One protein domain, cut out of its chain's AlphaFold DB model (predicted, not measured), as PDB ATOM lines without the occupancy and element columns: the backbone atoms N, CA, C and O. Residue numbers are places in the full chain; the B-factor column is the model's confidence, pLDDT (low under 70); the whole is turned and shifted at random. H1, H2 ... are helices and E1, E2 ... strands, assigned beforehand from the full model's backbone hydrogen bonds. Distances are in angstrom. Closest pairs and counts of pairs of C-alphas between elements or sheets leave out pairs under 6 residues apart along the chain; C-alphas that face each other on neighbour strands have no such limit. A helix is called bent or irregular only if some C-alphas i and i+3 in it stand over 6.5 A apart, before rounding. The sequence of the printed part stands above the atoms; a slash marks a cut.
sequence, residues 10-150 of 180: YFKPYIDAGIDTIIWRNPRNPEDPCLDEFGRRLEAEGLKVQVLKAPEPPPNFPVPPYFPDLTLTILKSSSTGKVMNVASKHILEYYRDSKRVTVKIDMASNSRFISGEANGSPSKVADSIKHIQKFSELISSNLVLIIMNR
ATOM      1  N   TYR A  10     183.670 256.621 230.010       78.00
ATOM      2  CA  TYR A  10     183.683 257.917 229.343       78.00
ATOM      3  C   TYR A  10     183.084 257.892 227.921       78.00
ATOM      4  O   TYR A  10     182.400 258.829 227.517       78.00
ATOM      5  N   PHE A  11     183.305 256.821 227.153       83.31
ATOM      6  CA  PHE A  11     182.809 256.704 225.780       83.31
ATOM      7  C   PHE A  11     181.390 256.146 225.682       83.31
ATOM      8  O   PHE A  11     180.770 256.259 224.623       83.31
ATOM      9  N   LYS A  12     180.855 255.570 226.766       82.56
ATOM     10  CA  LYS A  12     179.555 254.893 226.765       82.56
ATOM     11  C   LYS A  12     178.414 255.766 226.214       82.56
ATOM     12  O   LYS A  12     177.709 255.271 225.338       82.56
ATOM     13  N   PRO A  13     178.254 257.047 226.602       88.38
ATOM     14  CA  PRO A  13     177.173 257.877 226.067       88.38
ATOM     15  C   PRO A  13     177.256 258.078 224.547       88.38
ATOM     16  O   PRO A  13     176.237 258.086 223.866       88.38
ATOM     17  N   TYR A  14     178.469 258.203 224.001       90.31
ATOM     18  CA  TYR A  14     178.688 258.384 222.562       90.31
ATOM     19  C   TYR A  14     178.432 257.091 221.785       90.31
ATOM     20  O   TYR A  14     177.832 257.121 220.710       90.31
ATOM     21  N   ILE A  15     178.843 255.954 222.350       85.94
ATOM     22  CA  ILE A  15     178.564 254.627 221.794       85.94
ATOM     23  C   ILE A  15     177.052 254.374 221.773       85.94
ATOM     24  O   ILE A  15     176.518 254.000 220.730       85.94
ATOM     25  N   ASP A  16     176.358 254.645 222.882       88.69
ATOM     26  CA  ASP A  16     174.907 254.467 223.012       88.69
ATOM     27  C   ASP A  16     174.133 255.417 222.068       88.69
ATOM     28  O   ASP A  16     173.105 255.038 221.507       88.69
ATOM     29  N   ALA A  17     174.659 256.619 221.805       92.50
ATOM     30  CA  ALA A  17     174.135 257.549 220.794       92.50
ATOM     31  C   ALA A  17     174.445 257.127 219.340       92.50
ATOM     32  O   ALA A  17     173.985 257.752 218.376       92.50
ATOM     33  N   GLY A  18     175.223 256.060 219.154       91.81
ATOM     34  CA  GLY A  18     175.599 255.533 217.851       91.81
ATOM     35  C   GLY A  18     176.617 256.393 217.106       91.81
ATOM     36  O   GLY A  18     176.649 256.315 215.878       91.81
ATOM     37  N   ILE A  19     177.433 257.186 217.803       94.56
ATOM     38  CA  ILE A  19     178.553 257.929 217.212       94.56
ATOM     39  C   ILE A  19     179.595 256.942 216.673       94.56
ATOM     40  O   ILE A  19     179.897 255.928 217.301       94.56
ATOM     41  N   ASP A  20     180.125 257.220 215.484       92.69
ATOM     42  CA  ASP A  20     181.140 256.393 214.826       92.69
ATOM     43  C   ASP A  20     182.556 256.838 215.179       92.69
ATOM     44  O   ASP A  20     183.441 256.003 215.379       92.69
ATOM     45  N   THR A  21     182.774 258.152 215.252       92.62
ATOM     46  CA  THR A  21     184.084 258.738 215.530       92.62
ATOM     47  C   THR A  21     183.965 260.078 216.252       92.62
ATOM     48  O   THR A  21     183.033 260.849 216.014       92.62
ATOM     49  N   ILE A  22     184.924 260.353 217.128       92.62
ATOM     50  CA  ILE A  22     185.083 261.622 217.833       92.62
ATOM     51  C   ILE A  22     186.312 262.341 217.274       92.62
ATOM     52  O   ILE A  22     187.389 261.754 217.223       92.62
ATOM     53  N   ILE A  23     186.163 263.612 216.906       92.38
ATOM     54  CA  ILE A  23     187.265 264.534 216.617       92.38
ATOM     55  C   ILE A  23     187.538 265.357 217.869       92.38
ATOM     56  O   ILE A  23     186.641 266.014 218.401       92.38
ATOM     57  N   TRP A  24     188.785 265.355 218.317       89.38
ATOM     58  CA  TRP A  24     189.227 266.148 219.453       89.38
ATOM     59  C   TRP A  24     189.905 267.420 218.969       89.38
ATOM     60  O   TRP A  24     190.968 267.374 218.350       89.38
ATOM     61  N   ARG A  25     189.297 268.566 219.268       87.44
ATOM     62  CA  ARG A  25     189.857 269.874 218.949       87.44
ATOM     63  C   ARG A  25     191.106 270.131 219.770       87.44
ATOM     64  O   ARG A  25     191.098 269.968 220.997       87.44
ATOM     65  N   ASN A  26     192.136 270.609 219.085       82.38
ATOM     66  CA  ASN A  26     193.350 271.099 219.704       82.38
ATOM     67  C   ASN A  26     193.007 272.282 220.637       82.38
ATOM     68  O   ASN A  26     192.465 273.284 220.169       82.38
ATOM     69  N   PRO A  27     193.328 272.222 221.944       77.50
ATOM     70  CA  PRO A  27     193.041 273.315 222.873       77.50
ATOM     71  C   PRO A  27     193.718 274.639 222.506       77.50
ATOM     72  O   PRO A  27     193.237 275.692 222.915       77.50
ATOM     73  N   ARG A  28     194.829 274.594 221.757       77.19
ATOM     74  CA  ARG A  28     195.539 275.787 221.274       77.19
ATOM     75  C   ARG A  28     194.933 276.373 219.997       77.19
ATOM     76  O   ARG A  28     195.216 277.526 219.698       77.19
ATOM     77  N   ASN A  29     194.117 275.608 219.273       79.19
ATOM     78  CA  ASN A  29     193.423 276.056 218.066       79.19
ATOM     79  C   ASN A  29     191.970 275.534 218.045       79.19
ATOM     80  O   ASN A  29     191.640 274.615 217.292       79.19
ATOM     81  N   PRO A  30     191.090 276.061 218.915       75.94
ATOM     82  CA  PRO A  30     189.735 275.543 219.070       75.94
ATOM     83  C   PRO A  30     188.827 275.838 217.868       75.94
ATOM     84  O   PRO A  30     187.792 275.196 217.737       75.94
ATOM     85  N   GLU A  31     189.189 276.759 216.978       82.62
ATOM     86  CA  GLU A  31     188.384 277.136 215.807       82.62
ATOM     87  C   GLU A  31     189.046 276.717 214.490       82.62
ATOM     88  O   GLU A  31     188.886 277.385 213.476       82.62
ATOM     89  N   ASP A  32     189.803 275.615 214.497       83.31
ATOM     90  CA  ASP A  32     190.483 275.121 213.301       83.31
ATOM     91  C   ASP A  32     189.483 274.740 212.181       83.31
ATOM     92  O   ASP A  32     188.815 273.701 212.285       83.31
ATOM     93  N   PRO A  33     189.390 275.521 211.082       85.12
ATOM     94  CA  PRO A  33     188.456 275.237 209.996       85.12
ATOM     95  C   PRO A  33     188.838 273.966 209.224       85.12
ATOM     96  O   PRO A  33     187.997 273.376 208.543       85.12
ATOM     97  N   CYS A  34     190.094 273.522 209.332       84.81
ATOM     98  CA  CYS A  34     190.560 272.286 208.724       84.81
ATOM     99  C   CYS A  34     189.947 271.059 209.410       84.81
ATOM    100  O   CYS A  34     189.561 270.098 208.740       84.81
ATOM    101  N   LEU A  35     189.782 271.112 210.737       85.56
ATOM    102  CA  LEU A  35     189.098 270.062 211.496       85.56
ATOM    103  C   LEU A  35     187.606 269.999 211.164       85.56
ATOM    104  O   LEU A  35     187.051 268.904 211.065       85.56
ATOM    105  N   ASP A  36     186.972 271.152 210.942       89.19
ATOM    106  CA  ASP A  36     185.567 271.215 210.531       89.19
ATOM    107  C   ASP A  36     185.359 270.602 209.145       89.19
ATOM    108  O   ASP A  36     184.444 269.802 208.938       89.19
ATOM    109  N   GLU A  37     186.243 270.919 208.199       91.94
ATOM    110  CA  GLU A  37     186.220 270.303 206.875       91.94
ATOM    111  C   GLU A  37     186.505 268.800 206.938       91.94
ATOM    112  O   GLU A  37     185.836 268.006 206.275       91.94
ATOM    113  N   PHE A  38     187.450 268.376 207.779       93.00
ATOM    114  CA  PHE A  38     187.714 266.959 208.005       93.00
ATOM    115  C   PHE A  38     186.480 266.223 208.552       93.00
ATOM    116  O   PHE A  38     186.149 265.136 208.069       93.00
ATOM    117  N   GLY A  39     185.761 266.832 209.499       94.50
ATOM    118  CA  GLY A  39     184.486 266.327 210.011       94.50
ATOM    119  C   GLY A  39     183.440 266.153 208.912       94.50
ATOM    120  O   GLY A  39     182.907 265.056 208.755       94.50
ATOM    121  N   ARG A  40     183.233 267.178 208.074       95.81
ATOM    122  CA  ARG A  40     182.302 267.103 206.933       95.81
ATOM    123  C   ARG A  40     182.651 265.982 205.955       95.81
ATOM    124  O   ARG A  40     181.760 265.305 205.446       95.81
ATOM    125  N   ARG A  41     183.940 265.740 205.702       96.50
ATOM    126  CA  ARG A  41     184.389 264.639 204.828       96.50
ATOM    127  C   ARG A  41     184.081 263.265 205.415       96.50
ATOM    128  O   ARG A  41     183.744 262.354 204.668       96.50
ATOM    129  N   LEU A  42     184.183 263.105 206.734       96.50
ATOM    130  CA  LEU A  42     183.775 261.875 207.413       96.50
ATOM    131  C   LEU A  42     182.251 261.681 207.354       96.50
ATOM    132  O   LEU A  42     181.786 260.578 207.067       96.50
ATOM    133  N   GLU A  43     181.476 262.744 207.565       97.31
ATOM    134  CA  GLU A  43     180.012 262.712 207.455       97.31
ATOM    135  C   GLU A  43     179.543 262.384 206.032       97.31
ATOM    136  O   GLU A  43     178.607 261.603 205.858       97.31
ATOM    137  N   ALA A  44     180.235 262.887 205.004       97.44
ATOM    138  CA  ALA A  44     179.968 262.566 203.601       97.44
ATOM    139  C   ALA A  44     180.165 261.071 203.270       97.44
ATOM    140  O   ALA A  44     179.523 260.548 202.362       97.44
ATOM    141  N   GLU A  45     180.993 260.355 204.039       97.25
ATOM    142  CA  GLU A  45     181.142 258.891 203.963       97.25
ATOM    143  C   GLU A  45     180.052 258.139 204.764       97.25
ATOM    144  O   GLU A  45     180.085 256.906 204.900       97.25
ATOM    145  N   GLY A  46     179.067 258.864 205.303       96.69
ATOM    146  CA  GLY A  46     177.939 258.343 206.073       96.69
ATOM    147  C   GLY A  46     178.269 258.023 207.532       96.69
ATOM    148  O   GLY A  46     177.608 257.167 208.120       96.69
ATOM    149  N   LEU A  47     179.309 258.639 208.100       96.56
ATOM    150  CA  LEU A  47     179.699 258.455 209.501       96.56
ATOM    151  C   LEU A  47     179.009 259.486 210.400       96.56
ATOM    152  O   LEU A  47     178.935 260.662 210.060       96.56
ATOM    153  N   LYS A  48     178.564 259.070 211.588       97.12
ATOM    154  CA  LYS A  48     178.141 259.983 212.654       97.12
ATOM    155  C   LYS A  48     179.369 260.480 213.409       97.12
ATOM    156  O   LYS A  48     180.016 259.711 214.123       97.12
ATOM    157  N   VAL A  49     179.679 261.760 213.248       96.19
ATOM    158  CA  VAL A  49     180.867 262.394 213.822       96.19
ATOM    159  C   VAL A  49     180.466 263.264 215.007       96.19
ATOM    160  O   VAL A  49     179.476 263.984 214.951       96.19
ATOM    161  N   GLN A  50     181.253 263.222 216.078       94.81
ATOM    162  CA  GLN A  50     181.153 264.185 217.171       94.81
ATOM    163  C   GLN A  50     182.453 264.978 217.269       94.81
ATOM    164  O   GLN A  50     183.527 264.397 217.360       94.81
ATOM    165  N   VAL A  51     182.370 266.304 217.318       92.06
ATOM    166  CA  VAL A  51     183.534 267.165 217.572       92.06
ATOM    167  C   VAL A  51     183.490 267.636 219.024       92.06
ATOM    168  O   VAL A  51     182.458 268.136 219.470       92.06
ATOM    169  N   LEU A  52     184.579 267.456 219.774       90.00
ATOM    170  CA  LEU A  52     184.697 267.826 221.190       90.00
ATOM    171  C   LEU A  52     185.989 268.598 221.445       90.00
ATOM    172  O   LEU A  52     186.985 268.394 220.759       90.00
ATOM    173  N   LYS A  53     186.013 269.440 222.480       86.69
ATOM    174  CA  LYS A  53     187.269 269.985 223.009       86.69
ATOM    175  C   LYS A  53     188.077 268.849 223.646       86.69
ATOM    176  O   LYS A  53     187.502 268.051 224.387       86.69
ATOM    177  N   ALA A  54     189.382 268.772 223.379       82.31
ATOM    178  CA  ALA A  54     190.234 267.819 224.088       82.31
ATOM    179  C   ALA A  54     190.184 268.086 225.609       82.31
ATOM    180  O   ALA A  54     190.210 269.255 226.017       82.31
ATOM    181  N   PRO A  55     190.085 267.037 226.446       77.06
ATOM    182  CA  PRO A  55     190.022 267.200 227.891       77.06
ATOM    183  C   PRO A  55     191.326 267.805 228.413       77.06
ATOM    184  O   PRO A  55     192.410 267.547 227.884       77.06
ATOM    185  N   GLU A  56     191.221 268.609 229.467       71.75
ATOM    186  CA  GLU A  56     192.410 269.105 230.153       71.75
ATOM    187  C   GLU A  56     193.135 267.948 230.852       71.75
ATOM    188  O   GLU A  56     192.487 267.017 231.348       71.75
ATOM    189  N   PRO A  57     194.479 267.971 230.888       69.06
ATOM    190  CA  PRO A  57     195.223 266.975 231.637       69.06
ATOM    191  C   PRO A  57     194.840 267.051 233.126       69.06
ATOM    192  O   PRO A  57     194.553 268.143 233.627       69.06
ATOM    193  N   PRO A  58     194.860 265.923 233.860       70.38
ATOM    194  CA  PRO A  58     194.582 265.934 235.290       70.38
ATOM    195  C   PRO A  58     195.510 266.903 236.046       70.38
ATOM    196  O   PRO A  58     196.641 267.143 235.602       70.38
ATOM    197  N   PRO A  59     195.092 267.423 237.214       71.81
ATOM    198  CA  PRO A  59     195.953 268.256 238.046       71.81
ATOM    199  C   PRO A  59     197.317 267.590 238.277       71.81
ATOM    200  O   PRO A  59     197.390 266.394 238.557       71.81
ATOM    201  N   ASN A  60     198.392 268.370 238.169       73.62
ATOM    202  CA  ASN A  60     199.796 267.938 238.272       73.62
ATOM    203  C   ASN A  60     200.363 267.137 237.086       73.62
ATOM    204  O   ASN A  60     201.552 266.816 237.107       73.62
ATOM    205  N   PHE A  61     199.593 266.876 236.026       61.41
ATOM    206  CA  PHE A  61     200.169 266.377 234.776       61.41
ATOM    207  C   PHE A  61     200.714 267.536 233.934       61.41
ATOM    208  O   PHE A  61     200.056 268.574 233.794       61.41
ATOM    209  N   PRO A  62     201.926 267.408 233.364       67.00
ATOM    210  CA  PRO A  62     202.442 268.428 232.472       67.00
ATOM    211  C   PRO A  62     201.550 268.510 231.232       67.00
ATOM    212  O   PRO A  62     201.257 267.501 230.592       67.00
ATOM    213  N   VAL A  63     201.145 269.730 230.876       67.69
ATOM    214  CA  VAL A  63     200.572 270.002 229.556       67.69
ATOM    215  C   VAL A  63     201.612 269.562 228.522       67.69
ATOM    216  O   VAL A  63     202.779 269.950 228.661       67.69
ATOM    217  N   PRO A  64     201.240 268.745 227.523       66.62
ATOM    218  CA  PRO A  64     202.197 268.297 226.530       66.62
ATOM    219  C   PRO A  64     202.802 269.514 225.809       66.62
ATOM    220  O   PRO A  64     202.105 270.509 225.571       66.62
ATOM    221  N   PRO A  65     204.106 269.472 225.469       61.69
ATOM    222  CA  PRO A  65     204.774 270.597 224.814       61.69
ATOM    223  C   PRO A  65     204.117 270.936 223.469       61.69
ATOM    224  O   PRO A  65     204.075 272.105 223.078       61.69
ATOM    225  N   TYR A  66     203.526 269.925 222.831       66.75
ATOM    226  CA  TYR A  66     202.847 269.997 221.550       66.75
ATOM    227  C   TYR A  66     201.517 269.232 221.607       66.75
ATOM    228  O   TYR A  66     201.435 268.160 222.213       66.75
ATOM    229  N   PHE A  67     200.488 269.793 220.975       72.62
ATOM    230  CA  PHE A  67     199.204 269.130 220.760       72.62
ATOM    231  C   PHE A  67     199.124 268.700 219.296       72.62
ATOM    232  O   PHE A  67     199.440 269.525 218.444       72.62
ATOM    233  N   PRO A  68     198.698 267.461 218.999       77.81
ATOM    234  CA  PRO A  68     198.545 267.013 217.623       77.81
ATOM    235  C   PRO A  68     197.565 267.889 216.844       77.81
ATOM    236  O   PRO A  68     196.554 268.332 217.394       77.81
ATOM    237  N   ASP A  69     197.847 268.069 215.559       80.50
ATOM    238  CA  ASP A  69     196.987 268.809 214.633       80.50
ATOM    239  C   ASP A  69     195.627 268.116 214.472       80.50
ATOM    240  O   ASP A  69     194.590 268.769 214.409       80.50
ATOM    241  N   LEU A  70     195.613 266.777 214.484       85.25
ATOM    242  CA  LEU A  70     194.391 265.978 214.436       85.25
ATOM    243  C   LEU A  70     194.461 264.819 215.428       85.25
ATOM    244  O   LEU A  70     195.385 264.006 215.398       85.25
ATOM    245  N   THR A  71     193.447 264.712 216.285       87.31
ATOM    246  CA  THR A  71     193.250 263.563 217.177       87.31
ATOM    247  C   THR A  71     191.834 263.029 217.015       87.31
ATOM    248  O   THR A  71     190.862 263.783 217.051       87.31
ATOM    249  N   LEU A  72     191.718 261.718 216.832       89.44
ATOM    250  CA  LEU A  72     190.473 261.024 216.528       89.44
ATOM    251  C   LEU A  72     190.291 259.823 217.446       89.44
ATOM    252  O   LEU A  72     191.262 259.137 217.756       89.44
ATOM    253  N   THR A  73     189.052 259.521 217.819       88.94
ATOM    254  CA  THR A  73     188.685 258.253 218.460       88.94
ATOM    255  C   THR A  73     187.589 257.570 217.660       88.94
ATOM    256  O   THR A  73     186.473 258.068 217.603       88.94
ATOM    257  N   ILE A  74     187.886 256.414 217.077       88.12
ATOM    258  CA  ILE A  74     186.916 255.571 216.379       88.12
ATOM    259  C   ILE A  74     186.240 254.669 217.407       88.12
ATOM    260  O   ILE A  74     186.913 253.895 218.087       88.12
ATOM    261  N   LEU A  75     184.918 254.777 217.504       86.19
ATOM    262  CA  LEU A  75     184.095 254.053 218.474       86.19
ATOM    263  C   LEU A  75     183.487 252.769 217.902       86.19
ATOM    264  O   LEU A  75     183.072 251.889 218.653       86.19
ATOM    265  N   LYS A  76     183.422 252.650 216.570       83.75
ATOM    266  CA  LYS A  76     182.914 251.458 215.883       83.75
ATOM    267  C   LYS A  76     183.951 250.893 214.930       83.75
ATOM    268  O   LYS A  76     184.374 251.567 213.994       83.75
ATOM    269  N   SER A  77     184.294 249.621 215.117       77.50
ATOM    270  CA  SER A  77     185.269 248.927 214.270       77.50
ATOM    271  C   SER A  77     184.870 248.930 212.789       77.50
ATOM    272  O   SER A  77     185.730 249.147 211.936       77.50
ATOM    273  N   SER A  78     183.572 248.809 212.481       82.94
ATOM    274  CA  SER A  78     183.022 248.874 211.116       82.94
ATOM    275  C   SER A  78     183.282 250.206 210.404       82.94
ATOM    276  O   SER A  78     183.308 250.261 209.174       82.94
ATOM    277  N   SER A  79     183.509 251.277 211.162       87.69
ATOM    278  CA  SER A  79     183.775 252.620 210.642       87.69
ATOM    279  C   SER A  79     185.264 252.853 210.366       87.69
ATOM    280  O   SER A  79     185.610 253.774 209.623       87.69
ATOM    281  N   THR A  80     186.153 251.991 210.877       83.88
ATOM    282  CA  THR A  80     187.613 252.148 210.765       83.88
ATOM    283  C   THR A  80     188.082 252.286 209.324       83.88
ATOM    284  O   THR A  80     188.855 253.191 209.017       83.88
ATOM    285  N   GLY A  81     187.588 251.443 208.412       83.81
ATOM    286  CA  GLY A  81     187.994 251.483 207.006       83.81
ATOM    287  C   GLY A  81     187.748 252.849 206.359       83.81
ATOM    288  O   GLY A  81     188.655 253.416 205.743       83.81
ATOM    289  N   LYS A  82     186.549 253.406 206.570       90.81
ATOM    290  CA  LYS A  82     186.149 254.724 206.057       90.81
ATOM    291  C   LYS A  82     186.976 255.842 206.685       90.81
ATOM    292  O   LYS A  82     187.545 256.650 205.956       90.81
ATOM    293  N   VAL A  83     187.115 255.842 208.015       90.50
ATOM    294  CA  VAL A  83     187.915 256.846 208.736       90.50
ATOM    295  C   VAL A  83     189.364 256.844 208.246       90.50
ATOM    296  O   VAL A  83     189.903 257.905 207.942       90.50
ATOM    297  N   MET A  84     189.982 255.668 208.092       87.75
ATOM    298  CA  MET A  84     191.364 255.552 207.611       87.75
ATOM    299  C   MET A  84     191.536 256.050 206.181       87.75
ATOM    300  O   MET A  84     192.542 256.685 205.867       87.75
ATOM    301  N   ASN A  85     190.557 255.803 205.309       90.69
ATOM    302  CA  ASN A  85     190.595 256.307 203.941       90.69
ATOM    303  C   ASN A  85     190.520 257.842 203.902       90.69
ATOM    304  O   ASN A  85     191.307 258.479 203.202       90.69
ATOM    305  N   VAL A  86     189.615 258.440 204.685       93.69
ATOM    306  CA  VAL A  86     189.489 259.902 204.787       93.69
ATOM    307  C   VAL A  86     190.747 260.518 205.402       93.69
ATOM    308  O   VAL A  86     191.284 261.472 204.846       93.69
ATOM    309  N   ALA A  87     191.281 259.932 206.478       91.12
ATOM    310  CA  ALA A  87     192.528 260.367 207.105       91.12
ATOM    311  C   ALA A  87     193.725 260.291 206.146       91.12
ATOM    312  O   ALA A  87     194.510 261.230 206.060       91.12
ATOM    313  N   SER A  88     193.839 259.209 205.374       91.50
ATOM    314  CA  SER A  88     194.900 259.040 204.377       91.50
ATOM    315  C   SER A  88     194.852 260.129 203.298       91.50
ATOM    316  O   SER A  88     195.872 260.759 203.014       91.50
ATOM    317  N   LYS A  89     193.666 260.418 202.742       93.06
ATOM    318  CA  LYS A  89     193.482 261.517 201.775       93.06
ATOM    319  C   LYS A  89     193.805 262.875 202.398       93.06
ATOM    320  O   LYS A  89     194.505 263.675 201.788       93.06
ATOM    321  N   HIS A  90     193.355 263.103 203.629       92.31
ATOM    322  CA  HIS A  90     193.639 264.331 204.362       92.31
ATOM    323  C   HIS A  90     195.143 264.543 204.573       92.31
ATOM    324  O   HIS A  90     195.624 265.652 204.364       92.31
ATOM    325  N   ILE A  91     195.907 263.489 204.889       89.38
ATOM    326  CA  ILE A  91     197.371 263.584 205.011       89.38
ATOM    327  C   ILE A  91     198.008 264.069 203.704       89.38
ATOM    328  O   ILE A  91     198.853 264.960 203.721       89.38
ATOM    329  N   LEU A  92     197.598 263.495 202.569       91.12
ATOM    330  CA  LEU A  92     198.144 263.836 201.250       91.12
ATOM    331  C   LEU A  92     197.811 265.263 200.804       91.12
ATOM    332  O   LEU A  92     198.549 265.852 200.014       91.12
ATOM    333  N   GLU A  93     196.675 265.790 201.249       90.56
ATOM    334  CA  GLU A  93     196.194 267.114 200.870       90.56
ATOM    335  C   GLU A  93     196.729 268.195 201.805       90.56
ATOM    336  O   GLU A  93     197.338 269.149 201.332       90.56
ATOM    337  N   TYR A  94     196.533 268.033 203.114       88.31
ATOM    338  CA  TYR A  94     196.841 269.063 204.101       88.31
ATOM    339  C   TYR A  94     198.337 269.161 204.406       88.31
ATOM    340  O   TYR A  94     198.872 270.253 204.547       88.31
ATOM    341  N   TYR A  95     199.035 268.025 204.442       86.81
ATOM    342  CA  TYR A  95     200.464 267.976 204.755       86.81
ATOM    343  C   TYR A  95     201.320 267.824 203.497       86.81
ATOM    344  O   TYR A  95     202.460 267.381 203.585       86.81
ATOM    345  N   ARG A  96     200.783 268.150 202.310       87.06
ATOM    346  CA  ARG A  96     201.466 267.970 201.015       87.06
ATOM    347  C   ARG A  96     202.872 268.566 201.004       87.06
ATOM    348  O   ARG A  96     203.789 267.945 200.471       87.06
ATOM    349  N   ASP A  97     203.009 269.747 201.595       86.62
ATOM    350  CA  ASP A  97     204.243 270.531 201.582       86.62
ATOM    351  C   ASP A  97     205.137 270.253 202.804       86.62
ATOM    352  O   ASP A  97     206.287 270.691 202.844       86.62
ATOM    353  N   SER A  98     204.650 269.480 203.783       82.31
ATOM    354  CA  SER A  98     205.420 269.090 204.966       82.31
ATOM    355  C   SER A  98     206.513 268.089 204.593       82.31
ATOM    356  O   SER A  98     206.252 267.068 203.945       82.31
ATOM    357  N   LYS A  99     207.744 268.283 205.083       83.12
ATOM    358  CA  LYS A  99     208.821 267.297 204.842       83.12
ATOM    359  C   LYS A  99     208.549 265.971 205.544       83.12
ATOM    360  O   LYS A  99     208.966 264.916 205.054       83.12
ATOM    361  N   ARG A 100     207.911 266.015 206.721       80.69
ATOM    362  CA  ARG A 100     207.640 264.834 207.551       80.69
ATOM    363  C   ARG A 100     206.333 264.951 208.320       80.69
ATOM    364  O   ARG A 100     206.102 265.925 209.024       80.69
ATOM    365  N   VAL A 101     205.570 263.868 208.300       84.69
ATOM    366  CA  VAL A 101     204.372 263.674 209.119       84.69
ATOM    367  C   VAL A 101     204.602 262.473 210.024       84.69
ATOM    368  O   VAL A 101     205.299 261.520 209.659       84.69
ATOM    369  N   THR A 102     204.049 262.526 211.229       81.31
ATOM    370  CA  THR A 102     203.955 261.359 212.105       81.31
ATOM    371  C   THR A 102     202.499 261.037 212.340       81.31
ATOM    372  O   THR A 102     201.696 261.921 212.625       81.31
ATOM    373  N   VAL A 103     202.179 259.754 212.262       83.62
ATOM    374  CA  VAL A 103     200.899 259.233 212.694       83.62
ATOM    375  C   VAL A 103     201.126 258.196 213.771       83.62
ATOM    376  O   VAL A 103     201.889 257.256 213.574       83.62
ATOM    377  N   LYS A 104     200.465 258.382 214.908       80.88
ATOM    378  CA  LYS A 104     200.386 257.400 215.982       80.88
ATOM    379  C   LYS A 104     198.985 256.831 216.021       80.88
ATOM    380  O   LYS A 104     198.013 257.565 215.863       80.88
ATOM    381  N   ILE A 105     198.896 255.529 216.216       79.69
ATOM    382  CA  ILE A 105     197.631 254.833 216.344       79.69
ATOM    383  C   ILE A 105     197.698 253.961 217.580       79.69
ATOM    384  O   ILE A 105     198.505 253.038 217.631       79.69
ATOM    385  N   ASP A 106     196.833 254.242 218.542       73.19
ATOM    386  CA  ASP A 106     196.694 253.452 219.753       73.19
ATOM    387  C   ASP A 106     195.374 252.695 219.687       73.19
ATOM    388  O   ASP A 106     194.301 253.275 219.539       73.19
ATOM    389  N   MET A 107     195.450 251.376 219.774       70.38
ATOM    390  CA  MET A 107     194.303 250.483 219.729       70.38
ATOM    391  C   MET A 107     194.190 249.802 221.084       70.38
ATOM    392  O   MET A 107     195.115 249.111 221.512       70.38
ATOM    393  N   ALA A 108     193.068 249.975 221.769       64.69
ATOM    394  CA  ALA A 108     192.727 249.089 222.876       64.69
ATOM    395  C   ALA A 108     192.102 247.816 222.286       64.69
ATOM    396  O   ALA A 108     191.434 247.915 221.270       64.69
ATOM    397  N   SER A 109     192.316 246.637 222.866       56.88
ATOM    398  CA  SER A 109     191.574 245.400 222.569       56.88
ATOM    399  C   SER A 109     191.730 244.412 223.720       56.88
ATOM    400  O   SER A 109     192.854 244.062 224.068       56.88
ATOM    401  N   ASN A 110     190.626 243.964 224.329       55.59
ATOM    402  CA  ASN A 110     190.587 242.907 225.359       55.59
ATOM    403  C   ASN A 110     191.713 243.004 226.410       55.59
ATOM    404  O   ASN A 110     192.466 242.057 226.635       55.59
ATOM    405  N   SER A 111     191.833 244.168 227.059       53.91
ATOM    406  CA  SER A 111     192.864 244.471 228.075       53.91
ATOM    407  C   SER A 111     194.306 244.583 227.554       53.91
ATOM    408  O   SER A 111     195.248 244.620 228.344       53.91
ATOM    409  N   ARG A 112     194.508 244.656 226.235       58.12
ATOM    410  CA  ARG A 112     195.797 244.933 225.589       58.12
ATOM    411  C   ARG A 112     195.745 246.279 224.878       58.12
ATOM    412  O   ARG A 112     194.741 246.624 224.265       58.12
ATOM    413  N   PHE A 113     196.848 247.012 224.946       64.56
ATOM    414  CA  PHE A 113     197.074 248.215 224.154       64.56
ATOM    415  C   PHE A 113     198.094 247.893 223.065       64.56
ATOM    416  O   PHE A 113     199.159 247.344 223.348       64.56
ATOM    417  N   ILE A 114     197.749 248.207 221.822       67.06
ATOM    418  CA  ILE A 114     198.623 248.088 220.661       67.06
ATOM    419  C   ILE A 114     198.871 249.499 220.156       67.06
ATOM    420  O   ILE A 114     197.940 250.167 219.719       67.06
ATOM    421  N   SER A 115     200.123 249.935 220.195       69.31
ATOM    422  CA  SER A 115     200.538 251.224 219.648       69.31
ATOM    423  C   SER A 115     201.338 251.009 218.372       69.31
ATOM    424  O   SER A 115     202.284 250.222 218.344       69.31
ATOM    425  N   GLY A 116     200.965 251.719 217.316       72.62
ATOM    426  CA  GLY A 116     201.710 251.811 216.067       72.62
ATOM    427  C   GLY A 116     202.113 253.255 215.790       72.62
ATOM    428  O   GLY A 116     201.341 254.175 216.042       72.62
ATOM    429  N   GLU A 117     203.308 253.467 215.246       79.12
ATOM    430  CA  GLU A 117     203.760 254.777 214.768       79.12
ATOM    431  C   GLU A 117     204.263 254.648 213.327       79.12
ATOM    432  O   GLU A 117     205.073 253.776 213.015       79.12
ATOM    433  N   ALA A 118     203.798 255.535 212.451       81.06
ATOM    434  CA  ALA A 118     204.320 255.725 211.107       81.06
ATOM    435  C   ALA A 118     204.934 257.122 211.009       81.06
ATOM    436  O   ALA A 118     204.293 258.121 211.331       81.06
ATOM    437  N   ASN A 119     206.181 257.200 210.551       82.06
ATOM    438  CA  ASN A 119     206.911 258.455 210.424       82.06
ATOM    439  C   ASN A 119     207.615 258.516 209.067       82.06
ATOM    440  O   ASN A 119     208.372 257.611 208.714       82.06
ATOM    441  N   GLY A 120     207.396 259.588 208.311       85.94
ATOM    442  CA  GLY A 120     208.023 259.746 207.003       85.94
ATOM    443  C   GLY A 120     207.396 260.855 206.176       85.94
ATOM    444  O   GLY A 120     206.759 261.755 206.718       85.94
ATOM    445  N   SER A 121     207.584 260.786 204.857       88.00
ATOM    446  CA  SER A 121     206.902 261.694 203.932       88.00
ATOM    447  C   SER A 121     205.381 261.499 204.009       88.00
ATOM    448  O   SER A 121     204.935 260.378 204.284       88.00
ATOM    449  N   PRO A 122     204.582 262.539 203.704       88.06
ATOM    450  CA  PRO A 122     203.121 262.446 203.684       88.06
ATOM    451  C   PRO A 122     202.614 261.237 202.890       88.06
ATOM    452  O   PRO A 122     201.775 260.488 203.377       88.06
ATOM    453  N   SER A 123     203.202 260.971 201.718       89.56
ATOM    454  CA  SER A 123     202.879 259.806 200.882       89.56
ATOM    455  C   SER A 123     203.109 258.465 201.582       89.56
ATOM    456  O   SER A 123     202.193 257.652 201.674       89.56
ATOM    457  N   LYS A 124     204.303 258.248 202.148       88.25
ATOM    458  CA  LYS A 124     204.648 257.001 202.849       88.25
ATOM    459  C   LYS A 124     203.744 256.759 204.053       88.25
ATOM    460  O   LYS A 124     203.345 255.624 204.309       88.25
ATOM    461  N   VAL A 125     203.434 257.816 204.802       86.38
ATOM    462  CA  VAL A 125     202.580 257.733 205.992       86.38
ATOM    463  C   VAL A 125     201.128 257.465 205.595       86.38
ATOM    464  O   VAL A 125     200.509 256.557 206.146       86.38
ATOM    465  N   ALA A 126     200.608 258.176 204.590       86.81
ATOM    466  CA  ALA A 126     199.264 257.972 204.060       86.81
ATOM    467  C   ALA A 126     199.046 256.539 203.553       86.81
ATOM    468  O   ALA A 126     197.987 255.961 203.811       86.81
ATOM    469  N   ASP A 127     200.040 255.950 202.882       87.56
ATOM    470  CA  ASP A 127     199.983 254.557 202.436       87.56
ATOM    471  C   ASP A 127     200.053 253.575 203.610       87.56
ATOM    472  O   ASP A 127     199.249 252.645 203.683       87.56
ATOM    473  N   SER A 128     200.936 253.821 204.585       85.00
ATOM    474  CA  SER A 128     201.069 252.982 205.790       85.00
ATOM    475  C   SER A 128     199.742 252.836 206.539       85.00
ATOM    476  O   SER A 128     199.385 251.744 206.973       85.00
ATOM    477  N   ILE A 129     198.966 253.916 206.635       80.50
ATOM    478  CA  ILE A 129     197.687 253.928 207.356       80.50
ATOM    479  C   ILE A 129     196.608 253.115 206.635       80.50
ATOM    480  O   ILE A 129     195.779 252.483 207.287       80.50
ATOM    481  N   LYS A 130     196.641 253.035 205.299       75.38
ATOM    482  CA  LYS A 130     195.727 252.153 204.553       75.38
ATOM    483  C   LYS A 130     195.961 250.684 204.904       75.38
ATOM    484  O   LYS A 130     195.009 249.916 204.994       75.38
ATOM    485  N   HIS A 131     197.206 250.288 205.166       73.25
ATOM    486  CA  HIS A 131     197.529 248.910 205.545       73.25
ATOM    487  C   HIS A 131     197.056 248.536 206.957       73.25
ATOM    488  O   HIS A 131     196.876 247.351 207.241       73.25
ATOM    489  N   ILE A 132     196.773 249.525 207.812       65.31
ATOM    490  CA  ILE A 132     196.258 249.316 209.172       65.31
ATOM    491  C   ILE A 132     194.811 248.800 209.159       65.31
ATOM    492  O   ILE A 132     194.401 248.124 210.100       65.31
ATOM    493  N   GLN A 133     194.071 248.988 208.058       56.50
ATOM    494  CA  GLN A 133     192.735 248.401 207.873       56.50
ATOM    495  C   GLN A 133     192.734 246.882 208.112       56.50
ATOM    496  O   GLN A 133     191.867 246.377 208.822       56.50
ATOM    497  N   LYS A 134     193.767 246.171 207.635       60.09
ATOM    498  CA  LYS A 134     193.912 244.717 207.832       60.09
ATOM    499  C   LYS A 134     194.102 244.324 209.299       60.09
ATOM    500  O   LYS A 134     193.748 243.219 209.686       60.09
ATOM    501  N   PHE A 135     194.666 245.217 210.111       55.69
ATOM    502  CA  PHE A 135     194.833 245.008 211.550       55.69
ATOM    503  C   PHE A 135     193.554 245.349 212.323       55.69
ATOM    504  O   PHE A 135     193.268 244.718 213.333       55.69
ATOM    505  N   SER A 136     192.764 246.310 211.829       51.78
ATOM    506  CA  SER A 136     191.524 246.752 212.479       51.78
ATOM    507  C   SER A 136     190.393 245.723 212.453       51.78
ATOM    508  O   SER A 136     189.581 245.686 213.371       51.78
ATOM    509  N   GLU A 137     190.373 244.834 211.456       52.66
ATOM    510  CA  GLU A 137     189.438 243.700 211.400       52.66
ATOM    511  C   GLU A 137     189.679 242.677 212.528       52.66
ATOM    512  O   GLU A 137     188.800 241.875 212.833       52.66
ATOM    513  N   LEU A 138     190.850 242.722 213.176       48.34
ATOM    514  CA  LEU A 138     191.258 241.792 214.232       48.34
ATOM    515  C   LEU A 138     190.959 242.305 215.652       48.34
ATOM    516  O   LEU A 138     191.236 241.603 216.624       48.34
ATOM    517  N   ILE A 139     190.421 243.521 215.798       50.66
ATOM    518  CA  ILE A 139     190.247 244.191 217.092       50.66
ATOM    519  C   ILE A 139     188.827 244.739 217.254       50.66
ATOM    520  O   ILE A 139     188.328 245.549 216.479       50.66
ATOM    521  N   SER A 140     188.163 244.298 218.316       51.28
ATOM    522  CA  SER A 140     186.771 244.600 218.659       51.28
ATOM    523  C   SER A 140     186.611 245.907 219.455       51.28
ATOM    524  O   SER A 140     185.772 245.980 220.349       51.28
ATOM    525  N   SER A 141     187.456 246.920 219.244       51.97
ATOM    526  CA  SER A 141     187.656 247.981 220.246       51.97
ATOM    527  C   SER A 141     188.024 249.358 219.678       51.97
ATOM    528  O   SER A 141     188.208 249.522 218.474       51.97
ATOM    529  N   ASN A 142     188.077 250.355 220.572       57.56
ATOM    530  CA  ASN A 142     188.274 251.770 220.250       57.56
ATOM    531  C   ASN A 142     189.683 252.052 219.715       57.56
ATOM    532  O   ASN A 142     190.681 251.619 220.301       57.56
ATOM    533  N   LEU A 143     189.748 252.840 218.641       60.28
ATOM    534  CA  LEU A 143     190.990 253.223 217.980       60.28
ATOM    535  C   LEU A 143     191.251 254.716 218.145       60.28
ATOM    536  O   LEU A 143     190.417 255.525 217.753       60.28
ATOM    537  N   VAL A 144     192.412 255.091 218.660       66.69
ATOM    538  CA  VAL A 144     192.855 256.482 218.714       66.69
ATOM    539  C   VAL A 144     193.844 256.719 217.583       66.69
ATOM    540  O   VAL A 144     194.871 256.056 217.516       66.69
ATOM    541  N   LEU A 145     193.533 257.650 216.684       67.88
ATOM    542  CA  LEU A 145     194.409 258.068 215.592       67.88
ATOM    543  C   LEU A 145     194.883 259.495 215.865       67.88
ATOM    544  O   LEU A 145     194.074 260.407 216.019       67.88
ATOM    545  N   ILE A 146     196.195 259.678 215.912       68.94
ATOM    546  CA  ILE A 146     196.862 260.948 216.175       68.94
ATOM    547  C   ILE A 146     197.734 261.275 214.968       68.94
ATOM    548  O   ILE A 146     198.625 260.500 214.628       68.94
ATOM    549  N   ILE A 147     197.515 262.427 214.343       71.75
ATOM    550  CA  ILE A 147     198.316 262.932 213.223       71.75
ATOM    551  C   ILE A 147     198.982 264.233 213.651       71.75
ATOM    552  O   ILE A 147     198.351 265.090 214.269       71.75
ATOM    553  N   MET A 148     200.267 264.359 213.342       64.88
ATOM    554  CA  MET A 148     201.066 265.533 213.675       64.88
ATOM    555  C   MET A 148     202.056 265.864 212.558       64.88
ATOM    556  O   MET A 148     202.758 264.972 212.056       64.88
ATOM    557  N   ASN A 149     202.167 267.147 212.215       61.31
ATOM    558  CA  ASN A 149     203.331 267.659 211.506       61.31
ATOM    559  C   ASN A 149     204.516 267.742 212.485       61.31
ATOM    560  O   ASN A 149     204.408 268.312 213.567       61.31
ATOM    561  N   ARG A 150     205.667 267.149 212.136       53.19
ATOM    562  CA  ARG A 150     206.863 267.206 213.003       53.19
ATOM    563  C   ARG A 150     207.717 268.454 212.787       53.19
ATOM    564  O   ARG A 150     208.686 268.624 213.521       53.19
TER     565      ARG A 150
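This is residues 10 to 150 of the 180 residues of a protein of Candidatus Bathyarchaeota archaeon (UniProt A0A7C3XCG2). A twisted six-stranded sheet has three helices, H2, H3 and H4, in a layer over one face, while short H1 only grazes it and the loop of residues 57 to 65 sticks out. The printed part has 141 residues, with four named helices and six named strands in the order H1 E1 H2 E2 E3 H3 E4 E5 H4 E6. The mixed sheet runs E2 E1 E3 E6 E4 E5, and the class is mixed, helices and strands. The whole is compact, with a radius of gyration of the C-alphas of 14.5 A and spans of 40 by 38 by 31 A.

Start at H1, residues 10 to 16, which is irregular, C-alphas 10 and 13 being 7.3 A apart; its residues 11 to 15 only graze the sheet. Next find E1, residues 21 to 25, H2, residues 33 to 44, and E2, residues 49 to 53: a strand-helix-strand unit, two parallel neighbour strands with a helix between, its crossover right-handed. N 23 and O 50 are within hydrogen-bond range at 2.8 A. H2 has a height over the sheet of 9.5 A. E3, residues 70 to 74, is antiparallel to E1, with N 22 and O 73 at 2.8 A. H3, residues 77 to 94, is only just irregular, C-alphas 78 and 81 being 7.0 A apart. Its residues 82 to 90 alone touch residues 38 to 42 of H2, the closest C-alphas being those of Leu 42 and Val 86, 6.6 A, at a steep tilt of 42 degrees. E4, residues 101 to 109, and E5, residues 112 to 120, form a hairpin, with N 105 and O 116 at 2.8 A. H4, residues 122 to 136, lies over both and touches H3, opposite ways at a shallow tilt of 2 degrees; the closest C-alphas, of Ser 88 and Ala 126, are 4.5 A apart. E6, residues 143 to 149, is antiparallel to E3, with N 72 and O 145 at 2.8 A, and to E4, with N 104 and O 146 at 2.8 A. E3, H3, E4 and E5, H4, E6 are split strand-helix-strand units, another strand between their two, each crossover right-handed. H2, H3 and H4 on the same face make two layers, helices and sheet. In H2 every O i to N i+4 pair is within hydrogen-bond range; H1 has 2 of 3, H3 12 of 14, H4 6 of 11.

Find C-alpha 10, where H1 begins, at (183.683, 257.917, 229.343). From C-alpha 77 at (185.269, 248.927, 214.270) H3 runs 25.4 A; E4 measures 26.1 A, E5 26.7 A and H4 21.4 A. E6 ends at C-alpha 149, (203.331, 267.659, 211.506).

The two C-alphas farthest apart, of Asp 16 and Lys 99, are 40.6 A apart. The printed part has no cut; E2 to E3 is a long link of 16 residues, of which 57 to 65 stand free. Mean pLDDT of the printed part is 80.0, with 33 residues under 70, among them 132 to 146.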